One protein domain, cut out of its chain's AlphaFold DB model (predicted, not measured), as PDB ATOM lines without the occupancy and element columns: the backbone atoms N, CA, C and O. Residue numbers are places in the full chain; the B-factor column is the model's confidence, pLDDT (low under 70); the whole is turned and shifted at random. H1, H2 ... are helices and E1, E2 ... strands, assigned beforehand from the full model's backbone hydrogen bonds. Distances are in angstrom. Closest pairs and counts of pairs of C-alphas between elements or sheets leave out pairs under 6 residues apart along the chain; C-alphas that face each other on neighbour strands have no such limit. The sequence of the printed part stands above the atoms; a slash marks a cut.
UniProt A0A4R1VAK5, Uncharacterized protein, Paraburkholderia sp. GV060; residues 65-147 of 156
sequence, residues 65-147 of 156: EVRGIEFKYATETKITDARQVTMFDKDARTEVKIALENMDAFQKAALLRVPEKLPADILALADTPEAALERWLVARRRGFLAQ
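Overview. This is residues 65 to 147 of the 156 residues of an uncharacterized protein of Paraburkholderia sp. GV060 (UniProt A0A4R1VAK5). Picture a small sheet of three antiparallel strands, E1, E2 and E3, with helix H1 set across one of its faces and the other face bare. On the same side as H1, farther from the sheet, H3 and short H2 pack on each other, while the long loop of residues 72 to 82 between E1 and E2 reaches away from the helices. The printed part has 83 residues with three named strands and then three named helices, in the order E1 E2 E3 H1 H2 H3; the sheet's order is E1 - E2 - E3, and the class is mixed, helices and strands. It is compact, with a radius of gyration of the C-alphas of 13.0 A, and flat in outline, spanning 39 by 35 by 19 A.

Arrangement. Start at E1, residues 65 to 71, an edge strand, and look across to the inner strand E2, residues 83 to 89. They form an antiparallel hairpin at 160 degrees, with N 67 and O 86 within hydrogen-bond range at 2.9 A. E2 and the other edge strand E3, residues 94 to 99, form a hairpin at 156 degrees, where N 87 and O 96 stand 2.9 A apart. The three strands make a meander, each the antiparallel neighbour of the one before. Next find H1, residues 105 to 112, on the sheet at a height over the sheet of 9.6 A; it runs across the strands, at 76 degrees to E2 on the local plane. It lies over E2, where 4 of its 8 C-alphas fall, and only just not over E1, where 2 fall. The closest C-alphas of E1 and H1, those of Val 66 and Leu 111, are 6.3 A apart. H2, residues 120 to 123, touches H3, residues 129 to 141, closest at the C-alphas of Leu 123 and Ala 132, 5.3 A apart. H1 and H3 are close but not clearly touching, at a steep tilt of 57 degrees, opposite ways; their closest C-alphas, Leu 112 and Glu 130, are 6.5 A apart. H2 and H3 are not on the sheet. In H1 and H3 every O i to N i+4 pair is within hydrogen-bond range; H2 is too short for such a pair.

Along the chain. Find C-alpha 65 at (-35.460, -29.347, -4.627), where E1 begins its 18.6 A. E2 measures 18.9 A and E3 16.4 A. H1 starts at C-alpha 105, (-44.045, -22.419, -13.872), and measures 10.5 A; H2 measures 4.9 A. H3, 18.2 A long, ends at C-alpha 141, (-56.663, -31.959, -18.291).

Size, cuts and confidence. The two C-alphas farthest apart, those of Asp 91 and Gln 147, are 39.7 A apart. The printed part has no cut, and the link from E1 to E2 is long, with 11 residues. The model's confidence, pLDDT, averages 81.8 over the printed part and is under 70 at residues 71 to 82 and 144 to 147.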
ATOM      1  N   GLU A  65     -36.121 -28.047  -4.530       92.88
ATOM      2  CA  GLU A  65     -35.460 -29.347  -4.627       92.88
ATOM      3  C   GLU A  65     -36.506 -30.447  -4.791       92.88
ATOM      4  O   GLU A  65     -37.329 -30.683  -3.911       92.88
ATOM      5  N   VAL A  66     -36.482 -31.143  -5.923       92.06
ATOM      6  CA  VAL A  66     -37.442 -32.209  -6.225       92.06
ATOM      7  C   VAL A  66     -36.970 -33.512  -5.586       92.06
ATOM      8  O   VAL A  66     -35.914 -34.048  -5.922       92.06
ATOM      9  N   ARG A  67     -37.773 -34.053  -4.669       90.50
ATOM     10  CA  ARG A  67     -37.457 -35.300  -3.958       90.50
ATOM     11  C   ARG A  67     -37.889 -36.523  -4.767       90.50
ATOM     12  O   ARG A  67     -37.102 -37.460  -4.933       90.50
ATOM     13  N   GLY A  68     -39.099 -36.487  -5.323       87.12
ATOM     14  CA  GLY A  68     -39.660 -37.573  -6.124       87.12
ATOM     15  C   GLY A  68     -41.114 -37.337  -6.520       87.12
ATOM     16  O   GLY A  68     -41.712 -36.326  -6.145       87.12
ATOM     17  N   ILE A  69     -41.668 -38.279  -7.283       84.06
ATOM     18  CA  ILE A  69     -43.062 -38.268  -7.730       84.06
ATOM     19  C   ILE A  69     -43.754 -39.528  -7.220       84.06
ATOM     20  O   ILE A  69     -43.341 -40.643  -7.528       84.06
ATOM     21  N   GLU A  70     -44.817 -39.339  -6.444       82.00
ATOM     22  CA  GLU A  70     -45.636 -40.407  -5.879       82.00
ATOM     23  C   GLU A  70     -46.950 -40.536  -6.660       82.00
ATOM     24  O   GLU A  70     -47.611 -39.546  -6.999       82.00
ATOM     25  N   PHE A  71     -47.358 -41.778  -6.914       69.50
ATOM     26  CA  PHE A  71     -48.686 -42.096  -7.422       69.50
ATOM     27  C   PHE A  71     -49.570 -42.532  -6.253       69.50
ATOM     28  O   PHE A  71     -49.320 -43.572  -5.644       69.50
ATOM     29  N   LYS A  72     -50.615 -41.763  -5.934       61.06
ATOM     30  CA  LYS A  72     -51.613 -42.190  -4.947       61.06
ATOM     31  C   LYS A  72     -52.753 -42.913  -5.654       61.06
ATOM     32  O   LYS A  72     -53.585 -42.278  -6.293       61.06
ATOM     33  N   TYR A  73     -52.809 -44.234  -5.497       51.22
ATOM     34  CA  TYR A  73     -54.048 -44.973  -5.721       51.22
ATOM     35  C   TYR A  73     -54.991 -44.638  -4.569       51.22
ATOM     36  O   TYR A  73     -54.701 -44.952  -3.417       51.22
ATOM     37  N   ALA A  74     -56.094 -43.957  -4.864       47.72
ATOM     38  CA  ALA A  74     -57.143 -43.764  -3.881       47.72
ATOM     39  C   ALA A  74     -57.804 -45.119  -3.599       47.72
ATOM     40  O   ALA A  74     -58.517 -45.670  -4.439       47.72
ATOM     41  N   THR A  75     -57.548 -45.669  -2.417       43.00
ATOM     42  CA  THR A  75     -58.417 -46.676  -1.820       43.00
ATOM     43  C   THR A  75     -59.729 -45.979  -1.474       43.00
ATOM     44  O   THR A  75     -59.740 -45.075  -0.646       43.00
ATOM     45  N   GLU A  76     -60.802 -46.407  -2.139       42.09
ATOM     46  CA  GLU A  76     -62.206 -46.059  -1.883       42.09
ATOM     47  C   GLU A  76     -62.750 -44.805  -2.620       42.09
ATOM     48  O   GLU A  76     -62.421 -43.645  -2.378       42.09
ATOM     49  N   THR A  77     -63.625 -45.111  -3.590       41.44
ATOM     50  CA  THR A  77     -64.707 -44.294  -4.183       41.44
ATOM     51  C   THR A  77     -64.404 -43.024  -4.981       41.44
ATOM     52  O   THR A  77     -65.322 -42.509  -5.624       41.44
ATOM     53  N   LYS A  78     -63.157 -42.561  -5.089       41.31
ATOM     54  CA  LYS A  78     -62.758 -41.590  -6.129       41.31
ATOM     55  C   LYS A  78     -61.389 -41.950  -6.683       41.31
ATOM     56  O   LYS A  78     -60.390 -41.666  -6.042       41.31
ATOM     57  N   ILE A  79     -61.320 -42.520  -7.888       39.78
ATOM     58  CA  ILE A  79     -60.050 -42.643  -8.619       39.78
ATOM     59  C   ILE A  79     -59.621 -41.229  -9.028       39.78
ATOM     60  O   ILE A  79     -59.912 -40.754 -10.122       39.78
ATOM     61  N   THR A  80     -58.954 -40.506  -8.137       49.53
ATOM     62  CA  THR A  80     -58.124 -39.381  -8.554       49.53
ATOM     63  C   THR A  80     -56.744 -39.947  -8.828       49.53
ATOM     64  O   THR A  80     -55.942 -40.056  -7.906       49.53
ATOM     65  N   ASP A  81     -56.482 -40.310 -10.089       55.97
ATOM     66  CA  ASP A  81     -55.145 -40.601 -10.644       55.97
ATOM     67  C   ASP A  81     -54.267 -39.326 -10.609       55.97
ATOM     68  O   ASP A  81     -53.794 -38.814 -11.626       55.97
ATOM     69  N   ALA A  82     -54.114 -38.736  -9.427       66.56
ATOM     70  CA  ALA A  82     -53.380 -37.509  -9.200       66.56
ATOM     71  C   ALA A  82     -51.954 -37.881  -8.796       66.56
ATOM     72  O   ALA A  82     -51.686 -38.296  -7.667       66.56
ATOM     73  N   ARG A  83     -51.026 -37.733  -9.741       81.56
ATOM     74  CA  ARG A  83     -49.596 -37.812  -9.436       81.56
ATOM     75  C   ARG A  83     -49.191 -36.584  -8.636       81.56
ATOM     76  O   ARG A  83     -49.540 -35.465  -9.017       81.56
ATOM     77  N   GLN A  84     -48.464 -36.795  -7.544       87.94
ATOM     78  CA  GLN A  84     -47.977 -35.729  -6.674       87.94
ATOM     79  C   GLN A  84     -46.451 -35.666  -6.745       87.94
ATOM     80  O   GLN A  84     -45.789 -36.689  -6.599       87.94
ATOM     81  N   VAL A  85     -45.892 -34.478  -6.965       91.00
ATOM     82  CA  VAL A  85     -44.464 -34.209  -6.781       91.00
ATOM     83  C   VAL A  85     -44.245 -33.793  -5.336       91.00
ATOM     84  O   VAL A  85     -44.934 -32.907  -4.828       91.00
ATOM     85  N   THR A  86     -43.259 -34.402  -4.694       92.88
ATOM     86  CA  THR A  86     -42.719 -33.929  -3.424       92.88
ATOM     87  C   THR A  86     -41.548 -32.999  -3.716       92.88
ATOM     88  O   THR A  86     -40.552 -33.414  -4.321       92.88
ATOM     89  N   MET A  87     -41.657 -31.746  -3.286       93.81
ATOM     90  CA  MET A  87     -40.625 -30.726  -3.456       93.81
ATOM     91  C   MET A  87     -40.277 -30.106  -2.104       93.81
ATOM     92  O   MET A  87     -41.149 -29.888  -1.268       93.81
ATOM     93  N   PHE A  88     -39.003 -29.810  -1.888       94.69
ATOM     94  CA  PHE A  88     -38.521 -29.071  -0.732       94.69
ATOM     95  C   PHE A  88     -38.250 -27.620  -1.131       94.69
ATOM     96  O   PHE A  88     -37.511 -27.349  -2.080       94.69
ATOM     97  N   ASP A  89     -38.869 -26.698  -0.406       93.88
ATOM     98  CA  ASP A  89     -38.653 -25.266  -0.521       93.88
ATOM     99  C   ASP A  89     -37.443 -24.876   0.337       93.88
ATOM    100  O   ASP A  89     -37.523 -24.873   1.567       93.88
ATOM    101  N   LYS A  90     -36.312 -24.542  -0.293       91.94
ATOM    102  CA  LYS A  90     -35.084 -24.178   0.435       91.94
ATOM    103  C   LYS A  90     -35.204 -22.873   1.219       91.94
ATOM    104  O   LYS A  90     -34.532 -22.736   2.241       91.94
ATOM    105  N   ASP A  91     -36.050 -21.949   0.770       90.12
ATOM    106  CA  ASP A  91     -36.211 -20.645   1.416       90.12
ATOM    107  C   ASP A  91     -37.114 -20.770   2.643       90.12
ATOM    108  O   ASP A  91     -36.773 -20.296   3.725       90.12
ATOM    109  N   ALA A  92     -38.254 -21.450   2.490       91.25
ATOM    110  CA  ALA A  92     -39.190 -21.678   3.590       91.25
ATOM    111  C   ALA A  92     -38.756 -22.827   4.518       91.25
ATOM    112  O   ALA A  92     -39.271 -22.945   5.628       91.25
ATOM    113  N   ARG A  93     -37.802 -23.659   4.079       91.88
ATOM    114  CA  ARG A  93     -37.349 -24.890   4.743       91.88
ATOM    115  C   ARG A  93     -38.485 -25.873   5.026       91.88
ATOM    116  O   ARG A  93     -38.529 -26.499   6.085       91.88
ATOM    117  N   THR A  94     -39.397 -26.019   4.074       94.44
ATOM    118  CA  THR A  94     -40.582 -26.876   4.195       94.44
ATOM    119  C   THR A  94     -40.702 -27.837   3.021       94.44
ATOM    120  O   THR A  94     -40.263 -27.556   1.907       94.44
ATOM    121  N   GLU A  95     -41.305 -28.999   3.271       93.00
ATOM    122  CA  GLU A  95     -41.677 -29.951   2.225       93.00
ATOM    123  C   GLU A  95     -43.120 -29.703   1.784       93.00
ATOM    124  O   GLU A  95     -44.017 -29.522   2.611       93.00
ATOM    125  N   VAL A  96     -43.347 -29.705   0.474       91.12
ATOM    126  CA  VAL A  96     -44.652 -29.477  -0.141       91.12
ATOM    127  C   VAL A  96     -44.946 -30.613  -1.114       91.12
ATOM    128  O   VAL A  96     -44.118 -30.963  -1.956       91.12
ATOM    129  N   LYS A  97     -46.148 -31.190  -1.010       90.44
ATOM    130  CA  LYS A  97     -46.667 -32.178  -1.966       90.44
ATOM    131  C   LYS A  97     -47.672 -31.504  -2.889       90.44
ATOM    132  O   LYS A  97     -48.712 -31.034  -2.433       90.44
ATOM    133  N   ILE A  98     -47.361 -31.458  -4.179       89.62
ATOM    134  CA  ILE A  98     -48.115 -30.695  -5.178       89.62
ATOM    135  C   ILE A  98     -48.559 -31.655  -6.274       89.62
ATOM    136  O   ILE A  98     -47.765 -32.453  -6.762       89.62
ATOM    137  N   ALA A  99     -49.829 -31.611  -6.674       87.69
ATOM    138  CA  ALA A  99     -50.274 -32.387  -7.830       87.69
ATOM    139  C   ALA A  99     -49.558 -31.887  -9.096       87.69
ATOM    140  O   ALA A  99     -49.476 -30.675  -9.292       87.69
ATOM    141  N   LEU A 100     -49.088 -32.782  -9.973       87.06
ATOM    142  CA  LEU A 100     -48.356 -32.383 -11.191       87.06
ATOM    143  C   LEU A 100     -49.142 -31.359 -12.030       87.06
ATOM    144  O   LEU A 100     -48.559 -30.446 -12.609       87.06
ATOM    145  N   GLU A 101     -50.469 -31.499 -12.075       85.94
ATOM    146  CA  GLU A 101     -51.380 -30.606 -12.804       85.94
ATOM    147  C   GLU A 101     -51.496 -29.193 -12.210       85.94
ATOM    148  O   GLU A 101     -51.837 -28.263 -12.938       85.94
ATOM    149  N   ASN A 102     -51.147 -29.024 -10.931       88.50
ATOM    150  CA  ASN A 102     -51.266 -27.773 -10.179       88.50
ATOM    151  C   ASN A 102     -49.917 -27.082  -9.925       88.50
ATOM    152  O   ASN A 102     -49.870 -26.111  -9.175       88.50
ATOM    153  N   MET A 103     -48.824 -27.575 -10.512       89.44
ATOM    154  CA  MET A 103     -47.518 -26.930 -10.379       89.44
ATOM    155  C   MET A 103     -47.490 -25.580 -11.096       89.44
ATOM    156  O   MET A 103     -47.951 -25.455 -12.238       89.44
ATOM    157  N   ASP A 104     -46.873 -24.592 -10.456       91.19
ATOM    158  CA  ASP A 104     -46.548 -23.327 -11.104       91.19
ATOM    159  C   ASP A 104     -45.390 -23.478 -12.115       91.19
ATOM    160  O   ASP A 104     -44.780 -24.543 -12.268       91.19
ATOM    161  N   ALA A 105     -45.090 -22.405 -12.849       89.69
ATOM    162  CA  ALA A 105     -44.045 -22.419 -13.872       89.69
ATOM    163  C   ALA A 105     -42.638 -22.700 -13.303       89.69
ATOM    164  O   ALA A 105     -41.843 -23.379 -13.952       89.69
ATOM    165  N   PHE A 106     -42.329 -22.223 -12.094       91.19
ATOM    166  CA  PHE A 106     -41.015 -22.397 -11.467       91.19
ATOM    167  C   PHE A 106     -40.827 -23.817 -10.943       91.19
ATOM    168  O   PHE A 106     -39.760 -24.404 -11.115       91.19
ATOM    169  N   GLN A 107     -41.873 -24.391 -10.357       91.69
ATOM    170  CA  GLN A 107     -41.912 -25.771  -9.890       91.69
ATOM    171  C   GLN A 107     -41.782 -26.751 -11.058       91.69
ATOM    172  O   GLN A 107     -40.991 -27.692 -10.990       91.69
ATOM    173  N   LYS A 108     -42.482 -26.488 -12.171       91.94
ATOM    174  CA  LYS A 108     -42.316 -27.248 -13.419       91.94
ATOM    175  C   LYS A 108     -40.891 -27.166 -13.948       91.94
ATOM    176  O   LYS A 108     -40.295 -28.197 -14.240       91.94
ATOM    177  N   ALA A 109     -40.329 -25.961 -14.036       91.44
ATOM    178  CA  ALA A 109     -38.953 -25.776 -14.484       91.44
ATOM    179  C   ALA A 109     -37.947 -26.501 -13.570       91.44
ATOM    180  O   ALA A 109     -36.989 -27.093 -14.060       91.44
ATOM    181  N   ALA A 110     -38.183 -26.514 -12.254       92.50
ATOM    182  CA  ALA A 110     -37.353 -27.250 -11.304       92.50
ATOM    183  C   ALA A 110     -37.440 -28.768 -11.516       92.50
ATOM    184  O   ALA A 110     -36.413 -29.441 -11.493       92.50
ATOM    185  N   LEU A 111     -38.635 -29.304 -11.791       92.50
ATOM    186  CA  LEU A 111     -38.820 -30.711 -12.160       92.50
ATOM    187  C   LEU A 111     -38.103 -31.073 -13.466       92.50
ATOM    188  O   LEU A 111     -37.446 -32.106 -13.535       92.50
ATOM    189  N   LEU A 112     -38.175 -30.210 -14.479       92.56
ATOM    190  CA  LEU A 112     -37.525 -30.439 -15.773       92.56
ATOM    191  C   LEU A 112     -35.989 -30.388 -15.711       92.56
ATOM    192  O   LEU A 112     -35.336 -30.913 -16.608       92.56
ATOM    193  N   ARG A 113     -35.401 -29.810 -14.652       91.31
ATOM    194  CA  ARG A 113     -33.950 -29.877 -14.388       91.31
ATOM    195  C   ARG A 113     -33.488 -31.235 -13.855       91.31
ATOM    196  O   ARG A 113     -32.295 -31.512 -13.917       91.31
ATOM    197  N   VAL A 114     -34.407 -32.054 -13.349       91.81
ATOM    198  CA  VAL A 114     -34.143 -33.414 -12.855       91.81
ATOM    199  C   VAL A 114     -35.060 -34.420 -13.557       91.81
ATOM    200  O   VAL A 114     -35.941 -35.026 -12.934       91.81
ATOM    201  N   PRO A 115     -34.915 -34.588 -14.885       88.44
ATOM    202  CA  PRO A 115     -35.808 -35.429 -15.676       88.44
ATOM    203  C   PRO A 115     -35.812 -36.894 -15.220       88.44
ATOM    204  O   PRO A 115     -36.804 -37.583 -15.418       88.44
ATOM    205  N   GLU A 116     -34.767 -37.368 -14.541       88.12
ATOM    206  CA  GLU A 116     -34.701 -38.698 -13.929       88.12
ATOM    207  C   GLU A 116     -35.733 -38.922 -12.812       88.12
ATOM    208  O   GLU A 116     -36.009 -40.061 -12.437       88.12
ATOM    209  N   LYS A 117     -36.312 -37.845 -12.266       88.81
ATOM    210  CA  LYS A 117     -37.411 -37.908 -11.292       88.81
ATOM    211  C   LYS A 117     -38.778 -38.050 -11.960       88.81
ATOM    212  O   LYS A 117     -39.748 -38.355 -11.261       88.81
ATOM    213  N   LEU A 118     -38.874 -37.823 -13.273       87.94
ATOM    214  CA  LEU A 118     -40.105 -38.049 -14.019       87.94
ATOM    215  C   LEU A 118     -40.345 -39.555 -14.195       87.94
ATOM    216  O   LEU A 118     -39.433 -40.294 -14.564       87.94
ATOM    217  N   PRO A 119     -41.582 -40.025 -13.975       86.44
ATOM    218  CA  PRO A 119     -41.954 -41.396 -14.279       86.44
ATOM    219  C   PRO A 119     -41.705 -41.763 -15.749       86.44
ATOM    220  O   PRO A 119     -41.989 -40.974 -16.655       86.44
ATOM    221  N   ALA A 120     -41.228 -42.987 -15.983       86.06
ATOM    222  CA  ALA A 120     -40.866 -43.479 -17.314       86.06
ATOM    223  C   ALA A 120     -42.037 -43.463 -18.311       86.06
ATOM    224  O   ALA A 120     -41.838 -43.211 -19.492       86.06
ATOM    225  N   ASP A 121     -43.264 -43.679 -17.838       82.81
ATOM    226  CA  ASP A 121     -44.466 -43.629 -18.670       82.81
ATOM    227  C   ASP A 121     -44.816 -42.207 -19.136       82.81
ATOM    228  O   ASP A 121     -45.405 -42.049 -20.199       82.81
ATOM    229  N   ILE A 122     -44.419 -41.171 -18.384       86.31
ATOM    230  CA  ILE A 122     -44.499 -39.784 -18.859       86.31
ATOM    231  C   ILE A 122     -43.412 -39.556 -19.898       86.31
ATOM    232  O   ILE A 122     -43.713 -39.087 -20.991       86.31
ATOM    233  N   LEU A 123     -42.165 -39.915 -19.573       88.31
ATOM    234  CA  LEU A 123     -41.018 -39.734 -20.468       88.31
ATOM    235  C   LEU A 123     -41.211 -40.440 -21.817       88.31
ATOM    236  O   LEU A 123     -40.772 -39.921 -22.832       88.31
ATOM    237  N   ALA A 124     -41.928 -41.563 -21.854       87.00
ATOM    238  CA  ALA A 124     -42.241 -42.289 -23.084       87.00
ATOM    239  C   ALA A 124     -43.172 -41.530 -24.053       87.00
ATOM    240  O   ALA A 124     -43.309 -41.933 -25.208       87.00
ATOM    241  N   LEU A 125     -43.828 -40.446 -23.622       86.00
ATOM    242  CA  LEU A 125     -44.785 -39.710 -24.455       86.00
ATOM    243  C   LEU A 125     -44.128 -38.808 -25.504       86.00
ATOM    244  O   LEU A 125     -44.824 -38.375 -26.427       86.00
ATOM    245  N   ALA A 126     -42.848 -38.459 -25.360       90.81
ATOM    246  CA  ALA A 126     -42.123 -37.612 -26.306       90.81
ATOM    247  C   ALA A 126     -40.604 -37.762 -26.172       90.81
ATOM    248  O   ALA A 126     -40.104 -38.223 -25.154       90.81
ATOM    249  N   ASP A 127     -39.872 -37.260 -27.165       91.75
ATOM    250  CA  ASP A 127     -38.405 -37.331 -27.193       91.75
ATOM    251  C   ASP A 127     -37.724 -36.402 -26.174       91.75
ATOM    252  O   ASP A 127     -36.560 -36.602 -25.829       91.75
ATOM    253  N   THR A 128     -38.428 -35.372 -25.688       93.88
ATOM    254  CA  THR A 128     -37.907 -34.439 -24.681       93.88
ATOM    255  C   THR A 128     -38.746 -34.478 -23.399       93.88
ATOM    256  O   THR A 128     -39.977 -34.539 -23.484       93.88
ATOM    257  N   PRO A 129     -38.125 -34.381 -22.201       91.19
ATOM    258  CA  PRO A 129     -38.847 -34.378 -20.924       91.19
ATOM    259  C   PRO A 129     -39.911 -33.277 -20.817       91.19
ATOM    260  O   PRO A 129     -40.976 -33.493 -20.244       91.19
ATOM    261  N   GLU A 130     -39.644 -32.109 -21.402       93.12
ATOM    262  CA  GLU A 130     -40.579 -30.983 -21.443       93.12
ATOM    263  C   GLU A 130     -41.818 -31.307 -22.282       93.12
ATOM    264  O   GLU A 130     -42.945 -31.181 -21.801       93.12
ATOM    265  N   ALA A 131     -41.623 -31.792 -23.512       90.75
ATOM    266  CA  ALA A 131     -42.735 -32.170 -24.376       90.75
ATOM    267  C   ALA A 131     -43.525 -33.349 -23.792       90.75
ATOM    268  O   ALA A 131     -44.750 -33.374 -23.887       90.75
ATOM    269  N   ALA A 132     -42.838 -34.303 -23.164       89.50
ATOM    270  CA  ALA A 132     -43.433 -35.443 -22.480       89.50
ATOM    271  C   ALA A 132     -44.342 -34.991 -21.326       89.50
ATOM    272  O   ALA A 132     -45.511 -35.385 -21.259       89.50
ATOM    273  N   LEU A 133     -43.836 -34.105 -20.460       90.69
ATOM    274  CA  LEU A 133     -44.598 -33.542 -19.348       90.69
ATOM    275  C   LEU A 133     -45.806 -32.735 -19.840       90.69
ATOM    276  O   LEU A 133     -46.908 -32.920 -19.328       90.69
ATOM    277  N   GLU A 134     -45.645 -31.883 -20.852       91.12
ATOM    278  CA  GLU A 134     -46.760 -31.101 -21.398       91.12
ATOM    279  C   GLU A 134     -47.816 -31.985 -22.074       91.12
ATOM    280  O   GLU A 134     -49.012 -31.799 -21.836       91.12
ATOM    281  N   ARG A 135     -47.410 -33.008 -22.843       88.19
ATOM    282  CA  ARG A 135     -48.345 -33.994 -23.415       88.19
ATOM    283  C   ARG A 135     -49.136 -34.700 -22.323       88.19
ATOM    284  O   ARG A 135     -50.359 -34.793 -22.432       88.19
ATOM    285  N   TRP A 136     -48.470 -35.122 -21.251       87.81
ATOM    286  CA  TRP A 136     -49.132 -35.721 -20.097       87.81
ATOM    287  C   TRP A 136     -50.117 -34.751 -19.435       87.81
ATOM    288  O   TRP A 136     -51.271 -35.105 -19.207       87.81
ATOM    289  N   LEU A 137     -49.718 -33.500 -19.186       87.62
ATOM    290  CA  LEU A 137     -50.572 -32.478 -18.568       87.62
ATOM    291  C   LEU A 137     -51.794 -32.127 -19.427       87.62
ATOM    292  O   LEU A 137     -52.875 -31.860 -18.897       87.62
ATOM    293  N   VAL A 138     -51.642 -32.098 -20.751       86.25
ATOM    294  CA  VAL A 138     -52.756 -31.891 -21.687       86.25
ATOM    295  C   VAL A 138     -53.682 -33.103 -21.688       86.25
ATOM    296  O   VAL A 138     -54.895 -32.933 -21.554       86.25
ATOM    297  N   ALA A 139     -53.130 -34.315 -21.784       82.19
ATOM    298  CA  ALA A 139     -53.904 -35.551 -21.735       82.19
ATOM    299  C   ALA A 139     -54.674 -35.680 -20.411       82.19
ATOM    300  O   ALA A 139     -55.845 -36.062 -20.410       82.19
ATOM    301  N   ARG A 140     -54.058 -35.278 -19.293       78.94
ATOM    302  CA  ARG A 140     -54.676 -35.245 -17.965       78.94
ATOM    303  C   ARG A 140     -55.848 -34.273 -17.906       78.94
ATOM    304  O   ARG A 140     -56.949 -34.678 -17.546       78.94
ATOM    305  N   ARG A 141     -55.632 -33.014 -18.305       80.94
ATOM    306  CA  ARG A 141     -56.663 -31.959 -18.291       80.94
ATOM    307  C   ARG A 141     -57.852 -32.276 -19.194       80.94
ATOM    308  O   ARG A 141     -58.967 -31.867 -18.896       80.94
ATOM    309  N   ARG A 142     -57.618 -33.002 -20.288       79.44
ATOM    310  CA  ARG A 142     -58.665 -33.431 -21.226       79.44
ATOM    311  C   ARG A 142     -59.309 -34.776 -20.866       79.44
ATOM    312  O   ARG A 142     -60.190 -35.222 -21.588       79.44
ATOM    313  N   GLY A 143     -58.889 -35.417 -19.773       70.19
ATOM    314  CA  GLY A 143     -59.459 -36.685 -19.305       70.19
ATOM    315  C   GLY A 143     -59.025 -37.927 -20.093       70.19
ATOM    316  O   GLY A 143     -59.520 -39.015 -19.815       70.19
ATOM    317  N   PHE A 144     -58.078 -37.808 -21.029       65.44
ATOM    318  CA  PHE A 144     -57.622 -38.930 -21.859       65.44
ATOM    319  C   PHE A 144     -56.828 -39.975 -21.068       65.44
ATOM    320  O   PHE A 144     -56.915 -41.164 -21.354       65.44
ATOM    321  N   LEU A 145     -56.128 -39.564 -20.007       62.50
ATOM    322  CA  LEU A 145     -55.364 -40.492 -19.161       62.50
ATOM    323  C   LEU A 145     -56.241 -41.441 -18.321       62.50
ATOM    324  O   LEU A 145     -55.713 -42.376 -17.732       62.50
ATOM    325  N   ALA A 146     -57.560 -41.217 -18.259       51.66
ATOM    326  CA  ALA A 146     -58.496 -42.095 -17.556       51.66
ATOM    327  C   ALA A 146     -59.017 -43.261 -18.424       51.66
ATOM    328  O   ALA A 146     -59.707 -44.131 -17.898       51.66
ATOM    329  N   GLN A 147     -58.715 -43.298 -19.730       43.69
ATOM    330  CA  GLN A 147     -59.299 -44.282 -20.656       43.69
ATOM    331  C   GLN A 147     -58.349 -45.403 -21.109       43.69
ATOM    332  O   GLN A 147     -58.832 -46.459 -21.517       43.69
TER     333      GLN A 147